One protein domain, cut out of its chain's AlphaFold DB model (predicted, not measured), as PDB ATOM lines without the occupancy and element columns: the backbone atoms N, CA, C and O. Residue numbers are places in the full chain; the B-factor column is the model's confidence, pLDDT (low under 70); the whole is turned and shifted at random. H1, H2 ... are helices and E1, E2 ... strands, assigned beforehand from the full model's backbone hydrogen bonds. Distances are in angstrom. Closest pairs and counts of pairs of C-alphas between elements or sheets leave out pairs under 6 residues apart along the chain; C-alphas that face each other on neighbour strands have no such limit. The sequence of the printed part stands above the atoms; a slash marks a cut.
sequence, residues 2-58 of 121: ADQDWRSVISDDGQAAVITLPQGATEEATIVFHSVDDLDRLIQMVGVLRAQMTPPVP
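Overview. This is residues 2 to 58 of the 121 residues of an uncharacterized protein of Methylobacterium sp. DB0501 (UniProt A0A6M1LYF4). A small antiparallel sheet of three strands and one long helix make an open V: the helix H1 meets the sheet only near the end where it begins, and its farther part sticks out from the sheet. Residues 43 to 58, of which 43 to 52 belong to H1, stand free. The printed part has 57 residues, with three named strands and then one named helix in the order E1, E2, E3, H1; the sheet's order is E1 - E2 - E3, all antiparallel, and the class is mixed, helices and strands. The whole is loose, with a radius of gyration of the C-alphas of 13.5 A, and flat in outline, spanning 37 by 29 by 16 A.

Along the chain. The printed part begins at residue 2, and E1 follows as residues 7 to 10, 10.5 A from first to last C-alpha, with C-alpha 7 at (14.054, -51.645, -40.951). E2, residues 17 to 22, is 16.9 A long. E3, residues 28 to 33, is 16.3 A long and ends with C-alpha 33 at (8.767, -54.714, -28.476). H1, residues 36 to 52, is 25.0 A long and ends with C-alpha 52 at (12.457, -30.353, -27.049).

Arrangement. E1, E2 and E3 form a meander, each strand the antiparallel neighbour of the one before, with E1 and E3 as edge strands and E2 as the inner strand. E1 and E2 are a hairpin, with 175 degrees between their directions; N 18 and O 9 are 2.8 A apart and N 7 and O 20 are 3.2 A apart, both within hydrogen-bond range. E2 and E3 are a hairpin at 165 degrees, with N 21 and O 29 at 2.8 A and N 33 and O 17 at 2.8 A, both within hydrogen-bond range. H1 is on the sheet but only grazes it, with its residues 36 to 42. The closest C-alphas of E3 and H1 are those of Phe 33 and Leu 39, 6.0 A apart. The closest C-alphas of E2 and H1 are those of Ala 17 and Leu 39, 7.7 A apart. In H1, 12 of 13 O i to N i+4 pairs are within hydrogen-bond range.

Size, cuts and confidence. The two C-alphas farthest apart are those of Asp 13 and Pro 55, at 37.2 A. Without the stretch that stands free, the body of 41 residues spans 32 by 20 by 14 A. The printed part has no cut. The links E2 to E3 and E3 to H1 are tight, the link E1 to E2 is short, and no link is long. The mean pLDDT of the printed part is 85.6, and residues 2 to 4 are under 70.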
ATOM      1  N   ALA A   2      22.913 -40.523 -47.166       43.78
ATOM      2  CA  ALA A   2      22.662 -41.945 -47.352       43.78
ATOM      3  C   ALA A   2      21.247 -42.253 -46.863       43.78
ATOM      4  O   ALA A   2      20.875 -41.803 -45.779       43.78
ATOM      5  N   ASP A   3      20.491 -42.948 -47.702       48.41
ATOM      6  CA  ASP A   3      19.236 -43.583 -47.337       48.41
ATOM      7  C   ASP A   3      19.570 -44.525 -46.177       48.41
ATOM      8  O   ASP A   3      20.221 -45.557 -46.348       48.41
ATOM      9  N   GLN A   4      19.332 -44.062 -44.950       56.75
ATOM     10  CA  GLN A   4      19.467 -44.912 -43.782       56.75
ATOM     11  C   GLN A   4      18.261 -45.831 -43.852       56.75
ATOM     12  O   GLN A   4      17.168 -45.424 -43.469       56.75
ATOM     13  N   ASP A   5      18.470 -47.037 -44.376       76.31
ATOM     14  CA  ASP A   5      17.462 -48.093 -44.437       76.31
ATOM     15  C   ASP A   5      17.099 -48.520 -43.012       76.31
ATOM     16  O   ASP A   5      17.598 -49.510 -42.473       76.31
ATOM     17  N   TRP A   6      16.244 -47.735 -42.366       84.81
ATOM     18  CA  TRP A   6      15.554 -48.148 -41.160       84.81
ATOM     19  C   TRP A   6      14.713 -49.362 -41.524       84.81
ATOM     20  O   TRP A   6      13.950 -49.341 -42.492       84.81
ATOM     21  N   ARG A   7      14.842 -50.429 -40.743       88.81
ATOM     22  CA  ARG A   7      14.054 -51.645 -40.951       88.81
ATOM     23  C   ARG A   7      13.088 -51.809 -39.801       88.81
ATOM     24  O   ARG A   7      13.441 -51.591 -38.643       88.81
ATOM     25  N   SER A   8      11.871 -52.211 -40.134       90.19
ATOM     26  CA  SER A   8      10.867 -52.578 -39.147       90.19
ATOM     27  C   SER A   8      10.165 -53.863 -39.559       90.19
ATOM     28  O   SER A   8       9.975 -54.126 -40.747       90.19
ATOM     29  N   VAL A   9       9.820 -54.678 -38.568       92.25
ATOM     30  CA  VAL A   9       9.049 -55.912 -38.733       92.25
ATOM     31  C   VAL A   9       7.970 -55.930 -37.659       92.25
ATOM     32  O   VAL A   9       8.249 -55.612 -36.506       92.25
ATOM     33  N   ILE A  10       6.751 -56.302 -38.036       92.12
ATOM     34  CA  ILE A  10       5.631 -56.534 -37.120       92.12
ATOM     35  C   ILE A  10       5.374 -58.042 -37.097       92.12
ATOM     36  O   ILE A  10       5.515 -58.701 -38.130       92.12
ATOM     37  N   SER A  11       5.051 -58.601 -35.934       92.25
ATOM     38  CA  SER A  11       4.651 -60.006 -35.823       92.25
ATOM     39  C   SER A  11       3.353 -60.292 -36.580       92.25
ATOM     40  O   SER A  11       2.525 -59.404 -36.780       92.25
ATOM     41  N   ASP A  12       3.133 -61.553 -36.956       91.44
ATOM     42  CA  ASP A  12       1.934 -61.966 -37.705       91.44
ATOM     43  C   ASP A  12       0.617 -61.649 -36.968       91.44
ATOM     44  O   ASP A  12      -0.408 -61.387 -37.596       91.44
ATOM     45  N   ASP A  13       0.639 -61.657 -35.632       91.50
ATOM     46  CA  ASP A  13      -0.501 -61.317 -34.769       91.50
ATOM     47  C   ASP A  13      -0.647 -59.807 -34.492       91.50
ATOM     48  O   ASP A  13      -1.604 -59.377 -33.839       91.50
ATOM     49  N   GLY A  14       0.294 -58.991 -34.969       90.25
ATOM     50  CA  GLY A  14       0.315 -57.546 -34.771       90.25
ATOM     51  C   GLY A  14       0.596 -57.088 -33.337       90.25
ATOM     52  O   GLY A  14       0.377 -55.915 -33.044       90.25
ATOM     53  N   GLN A  15       1.029 -57.973 -32.432       92.25
ATOM     54  CA  GLN A  15       1.242 -57.647 -31.012       92.25
ATOM     55  C   GLN A  15       2.687 -57.292 -30.655       92.25
ATOM     56  O   GLN A  15       2.930 -56.733 -29.586       92.25
ATOM     57  N   ALA A  16       3.642 -57.596 -31.530       92.44
ATOM     58  CA  ALA A  16       5.059 -57.351 -31.325       92.44
ATOM     59  C   ALA A  16       5.667 -56.642 -32.538       92.44
ATOM     60  O   ALA A  16       5.194 -56.762 -33.671       92.44
ATOM     61  N   ALA A  17       6.748 -55.909 -32.295       94.44
ATOM     62  CA  ALA A  17       7.471 -55.206 -33.342       94.44
ATOM     63  C   ALA A  17       8.979 -55.245 -33.092       94.44
ATOM     64  O   ALA A  17       9.444 -55.359 -31.958       94.44
ATOM     65  N   VAL A  18       9.749 -55.121 -34.163       93.62
ATOM     66  CA  VAL A  18      11.201 -54.960 -34.123       93.62
ATOM     67  C   VAL A  18      11.565 -53.754 -34.967       93.62
ATOM     68  O   VAL A  18      11.083 -53.623 -36.092       93.62
ATOM     69  N   ILE A  19      12.416 -52.884 -34.429       93.00
ATOM     70  CA  ILE A  19      13.021 -51.768 -35.159       93.00
ATOM     71  C   ILE A  19      14.533 -51.958 -35.145       93.00
ATOM     72  O   ILE A  19      15.124 -52.149 -34.079       93.00
ATOM     73  N   THR A  20      15.153 -51.862 -36.317       91.06
ATOM     74  CA  THR A  20      16.607 -51.917 -36.482       91.06
ATOM     75  C   THR A  20      17.099 -50.602 -37.077       91.06
ATOM     76  O   THR A  20      16.657 -50.177 -38.147       91.06
ATOM     77  N   LEU A  21      18.007 -49.954 -36.346       89.50
ATOM     78  CA  LEU A  21      18.555 -48.631 -36.630       89.50
ATOM     79  C   LEU A  21      20.039 -48.757 -36.996       89.50
ATOM     80  O   LEU A  21      20.807 -49.274 -36.179       89.50
ATOM     81  N   PRO A  22      20.487 -48.243 -38.153       86.62
ATOM     82  CA  PRO A  22      21.911 -48.157 -38.445       86.62
ATOM     83  C   PRO A  22      22.573 -47.103 -37.541       86.62
ATOM     84  O   PRO A  22      22.163 -45.942 -37.520       86.62
ATOM     85  N   GLN A  23      23.614 -47.491 -36.804       80.88
ATOM     86  CA  GLN A  23      24.408 -46.612 -35.930       80.88
ATOM     87  C   GLN A  23      25.793 -46.272 -36.504       80.88
ATOM     88  O   GLN A  23      26.522 -45.454 -35.948       80.88
ATOM     89  N   GLY A  24      26.149 -46.848 -37.648       74.69
ATOM     90  CA  GLY A  24      27.415 -46.615 -38.333       74.69
ATOM     91  C   GLY A  24      27.499 -47.441 -39.612       74.69
ATOM     92  O   GLY A  24      26.490 -47.942 -40.096       74.69
ATOM     93  N   ALA A  25      28.704 -47.611 -40.162       73.38
ATOM     94  CA  ALA A  25      28.892 -48.407 -41.380       73.38
ATOM     95  C   ALA A  25      28.575 -49.905 -41.185       73.38
ATOM     96  O   ALA A  25      28.258 -50.591 -42.152       73.38
ATOM     97  N   THR A  26      28.687 -50.408 -39.952       72.31
ATOM     98  CA  THR A  26      28.535 -51.837 -39.625       72.31
ATOM     99  C   THR A  26      27.828 -52.094 -38.293       72.31
ATOM    100  O   THR A  26      27.744 -53.241 -37.869       72.31
ATOM    101  N   GLU A  27      27.385 -51.047 -37.594       78.56
ATOM    102  CA  GLU A  27      26.754 -51.166 -36.278       78.56
ATOM    103  C   GLU A  27      25.252 -50.938 -36.410       78.56
ATOM    104  O   GLU A  27      24.822 -49.981 -37.058       78.56
ATOM    105  N   GLU A  28      24.464 -51.822 -35.804       86.38
ATOM    106  CA  GLU A  28      23.008 -51.756 -35.790       86.38
ATOM    107  C   GLU A  28      22.511 -51.852 -34.345       86.38
ATOM    108  O   GLU A  28      22.929 -52.729 -33.588       86.38
ATOM    109  N   ALA A  29      21.589 -50.965 -33.972       88.94
ATOM    110  CA  ALA A  29      20.822 -51.090 -32.742       88.94
ATOM    111  C   ALA A  29      19.464 -51.707 -33.059       88.94
ATOM    112  O   ALA A  29      18.715 -51.183 -33.884       88.94
ATOM    113  N   THR A  30      19.136 -52.792 -32.364       90.25
ATOM    114  CA  THR A  30      17.838 -53.456 -32.485       90.25
ATOM    115  C   THR A  30      17.042 -53.263 -31.208       90.25
ATOM    116  O   THR A  30      17.519 -53.565 -30.113       90.25
ATOM    117  N   ILE A  31      15.814 -52.779 -31.360       91.88
ATOM    118  CA  ILE A  31      14.841 -52.642 -30.281       91.88
ATOM    119  C   ILE A  31      13.706 -53.619 -30.565       91.88
ATOM    120  O   ILE A  31      13.131 -53.610 -31.655       91.88
ATOM    121  N   VAL A  32      13.400 -54.466 -29.584       93.31
ATOM    122  CA  VAL A  32      12.325 -55.460 -29.659       93.31
ATOM    123  C   VAL A  32      11.210 -55.043 -28.709       93.31
ATOM    124  O   VAL A  32      11.454 -54.818 -27.525       93.31
ATOM    125  N   PHE A  33       9.989 -54.965 -29.230       95.12
ATOM    126  CA  PHE A  33       8.767 -54.714 -28.476       95.12
ATOM    127  C   PHE A  33       7.984 -56.017 -28.387       95.12
ATOM    128  O   PHE A  33       7.648 -56.609 -29.412       95.12
ATOM    129  N   HIS A  34       7.694 -56.462 -27.167       92.81
ATOM    130  CA  HIS A  34       6.937 -57.692 -26.921       92.81
ATOM    131  C   HIS A  34       5.432 -57.450 -26.772       92.81
ATOM    132  O   HIS A  34       4.667 -58.403 -26.656       92.81
ATOM    133  N   SER A  35       5.021 -56.183 -26.743       93.12
ATOM    134  CA  SER A  35       3.634 -55.765 -26.622       93.12
ATOM    135  C   SER A  35       3.407 -54.427 -27.323       93.12
ATOM    136  O   SER A  35       4.338 -53.629 -27.479       93.12
ATOM    137  N   VAL A  36       2.151 -54.162 -27.683       91.25
ATOM    138  CA  VAL A  36       1.707 -52.851 -28.183       91.25
ATOM    139  C   VAL A  36       1.988 -51.752 -27.151       91.25
ATOM    140  O   VAL A  36       2.495 -50.692 -27.508       91.25
ATOM    141  N   ASP A  37       1.768 -52.036 -25.864       90.38
ATOM    142  CA  ASP A  37       1.983 -51.082 -24.769       90.38
ATOM    143  C   ASP A  37       3.437 -50.584 -24.681       90.38
ATOM    144  O   ASP A  37       3.684 -49.421 -24.349       90.38
ATOM    145  N   ASP A  38       4.420 -51.444 -24.963       90.81
ATOM    146  CA  ASP A  38       5.835 -51.051 -24.941       90.81
ATOM    147  C   ASP A  38       6.170 -50.098 -26.091       90.81
ATOM    148  O   ASP A  38       6.900 -49.118 -25.899       90.81
ATOM    149  N   LEU A  39       5.605 -50.357 -27.272       90.44
ATOM    150  CA  LEU A  39       5.752 -49.482 -28.428       90.44
ATOM    151  C   LEU A  39       5.059 -48.132 -28.189       90.44
ATOM    152  O   LEU A  39       5.660 -47.088 -28.441       90.44
ATOM    153  N   ASP A  40       3.854 -48.134 -27.618       87.94
ATOM    154  CA  ASP A  40       3.107 -46.918 -27.278       87.94
ATOM    155  C   ASP A  40       3.876 -46.027 -26.291       87.94
ATOM    156  O   ASP A  40       3.971 -44.808 -26.474       87.94
ATOM    157  N   ARG A  41       4.494 -46.620 -25.260       88.31
ATOM    158  CA  ARG A  41       5.344 -45.883 -24.307       88.31
ATOM    159  C   ARG A  41       6.560 -45.263 -24.988       88.31
ATOM    160  O   ARG A  41       6.897 -44.112 -24.692       88.31
ATOM    161  N   LEU A  42       7.213 -45.991 -25.897       89.81
ATOM    162  CA  LEU A  42       8.339 -45.447 -26.657       89.81
ATOM    163  C   LEU A  42       7.896 -44.268 -27.523       89.81
ATOM    164  O   LEU A  42       8.545 -43.226 -27.501       89.81
ATOM    165  N   ILE A  43       6.796 -44.419 -28.258       87.06
ATOM    166  CA  ILE A  43       6.228 -43.373 -29.109       87.06
ATOM    167  C   ILE A  43       5.993 -42.090 -28.304       87.06
ATOM    168  O   ILE A  43       6.426 -41.011 -28.717       87.06
ATOM    169  N   GLN A  44       5.364 -42.201 -27.131       84.69
ATOM    170  CA  GLN A  44       5.125 -41.057 -26.249       84.69
ATOM    171  C   GLN A  44       6.436 -40.408 -25.797       84.69
ATOM    172  O   GLN A  44       6.596 -39.190 -25.905       84.69
ATOM    173  N   MET A  45       7.397 -41.212 -25.335       88.19
ATOM    174  CA  MET A  45       8.703 -40.722 -24.894       88.19
ATOM    175  C   MET A  45       9.447 -39.998 -26.024       88.19
ATOM    176  O   MET A  45       9.946 -38.890 -25.825       88.19
ATOM    177  N   VAL A  46       9.496 -40.584 -27.222       89.19
ATOM    178  CA  VAL A  46      10.157 -39.989 -28.390       89.19
ATOM    179  C   VAL A  46       9.448 -38.711 -28.828       89.19
ATOM    180  O   VAL A  46      10.122 -37.744 -29.168       89.19
ATOM    181  N   GLY A  47       8.115 -38.653 -28.761       84.00
ATOM    182  CA  GLY A  47       7.351 -37.431 -29.025       84.00
ATOM    183  C   GLY A  47       7.729 -36.289 -28.078       84.00
ATOM    184  O   GLY A  47       8.005 -35.174 -28.527       84.00
ATOM    185  N   VAL A  48       7.824 -36.575 -26.775       84.25
ATOM    186  CA  VAL A  48       8.263 -35.604 -25.756       84.25
ATOM    187  C   VAL A  48       9.696 -35.138 -26.011       84.25
ATOM    188  O   VAL A  48       9.965 -33.938 -25.940       84.25
ATOM    189  N   LEU A  49      10.607 -36.057 -26.336       87.88
ATOM    190  CA  LEU A  49      11.988 -35.717 -26.684       87.88
ATOM    191  C   LEU A  49      12.030 -34.843 -27.941       87.88
ATOM    192  O   LEU A  49      12.646 -33.778 -27.929       87.88
ATOM    193  N   ARG A  50      11.320 -35.232 -29.006       88.19
ATOM    194  CA  ARG A  50      11.284 -34.497 -30.273       88.19
ATOM    195  C   ARG A  50      10.782 -33.068 -30.094       88.19
ATOM    196  O   ARG A  50      11.334 -32.174 -30.735       88.19
ATOM    197  N   ALA A  51       9.796 -32.840 -29.228       83.69
ATOM    198  CA  ALA A  51       9.273 -31.506 -28.926       83.69
ATOM    199  C   ALA A  51      10.324 -30.562 -28.306       83.69
ATOM    200  O   ALA A  51      10.190 -29.346 -28.413       83.69
ATOM    201  N   GLN A  52      11.376 -31.108 -27.694       88.62
ATOM    202  CA  GLN A  52      12.457 -30.353 -27.049       88.62
ATOM    203  C   GLN A  52      13.697 -30.190 -27.945       88.62
ATOM    204  O   GLN A  52      14.622 -29.453 -27.602       88.62
ATOM    205  N   MET A  53      13.749 -30.882 -29.086       89.69
ATOM    206  CA  MET A  53      14.915 -30.894 -29.972       89.69
ATOM    207  C   MET A  53      14.966 -29.693 -30.921       89.69
ATOM    208  O   MET A  53      13.944 -29.132 -31.317       89.69
ATOM    209  N   THR A  54      16.186 -29.359 -31.355       88.50
ATOM    210  CA  THR A  54      16.462 -28.383 -32.421       88.50
ATOM    211  C   THR A  54      16.871 -29.115 -33.713       88.50
ATOM    212  O   THR A  54      17.693 -30.029 -33.629       88.50
ATOM    213  N   PRO A  55      16.348 -28.730 -34.898       86.06
ATOM    214  CA  PRO A  55      15.392 -27.642 -35.121       86.06
ATOM    215  C   PRO A  55      14.003 -27.946 -34.535       86.06
ATOM    216  O   PRO A  55      13.643 -29.123 -34.387       86.06
ATOM    217  N   PRO A  56      13.217 -26.905 -34.194       81.31
ATOM    218  CA  PRO A  56      11.860 -27.093 -33.689       81.31
ATOM    219  C   PRO A  56      11.024 -27.917 -34.674       81.31
ATOM    220  O   PRO A  56      11.358 -28.042 -35.856       81.31
ATOM    221  N   VAL A  57       9.951 -28.532 -34.180       76.94
ATOM    222  CA  VAL A  57       8.990 -29.221 -35.053       76.94
ATOM    223  C   VAL A  57       8.438 -28.201 -36.062       76.94
ATOM    224  O   VAL A  57       8.056 -27.109 -35.635       76.94
ATOM    225  N   PRO A  58       8.428 -28.505 -37.376       77.75
ATOM    226  CA  PRO A  58       7.890 -27.592 -38.380       77.75
ATOM    227  C   PRO A  58       6.471 -27.146 -38.024       77.75
ATOM    228  O   PRO A  58       5.620 -27.961 -37.678       77.75
TER     229      PRO A  58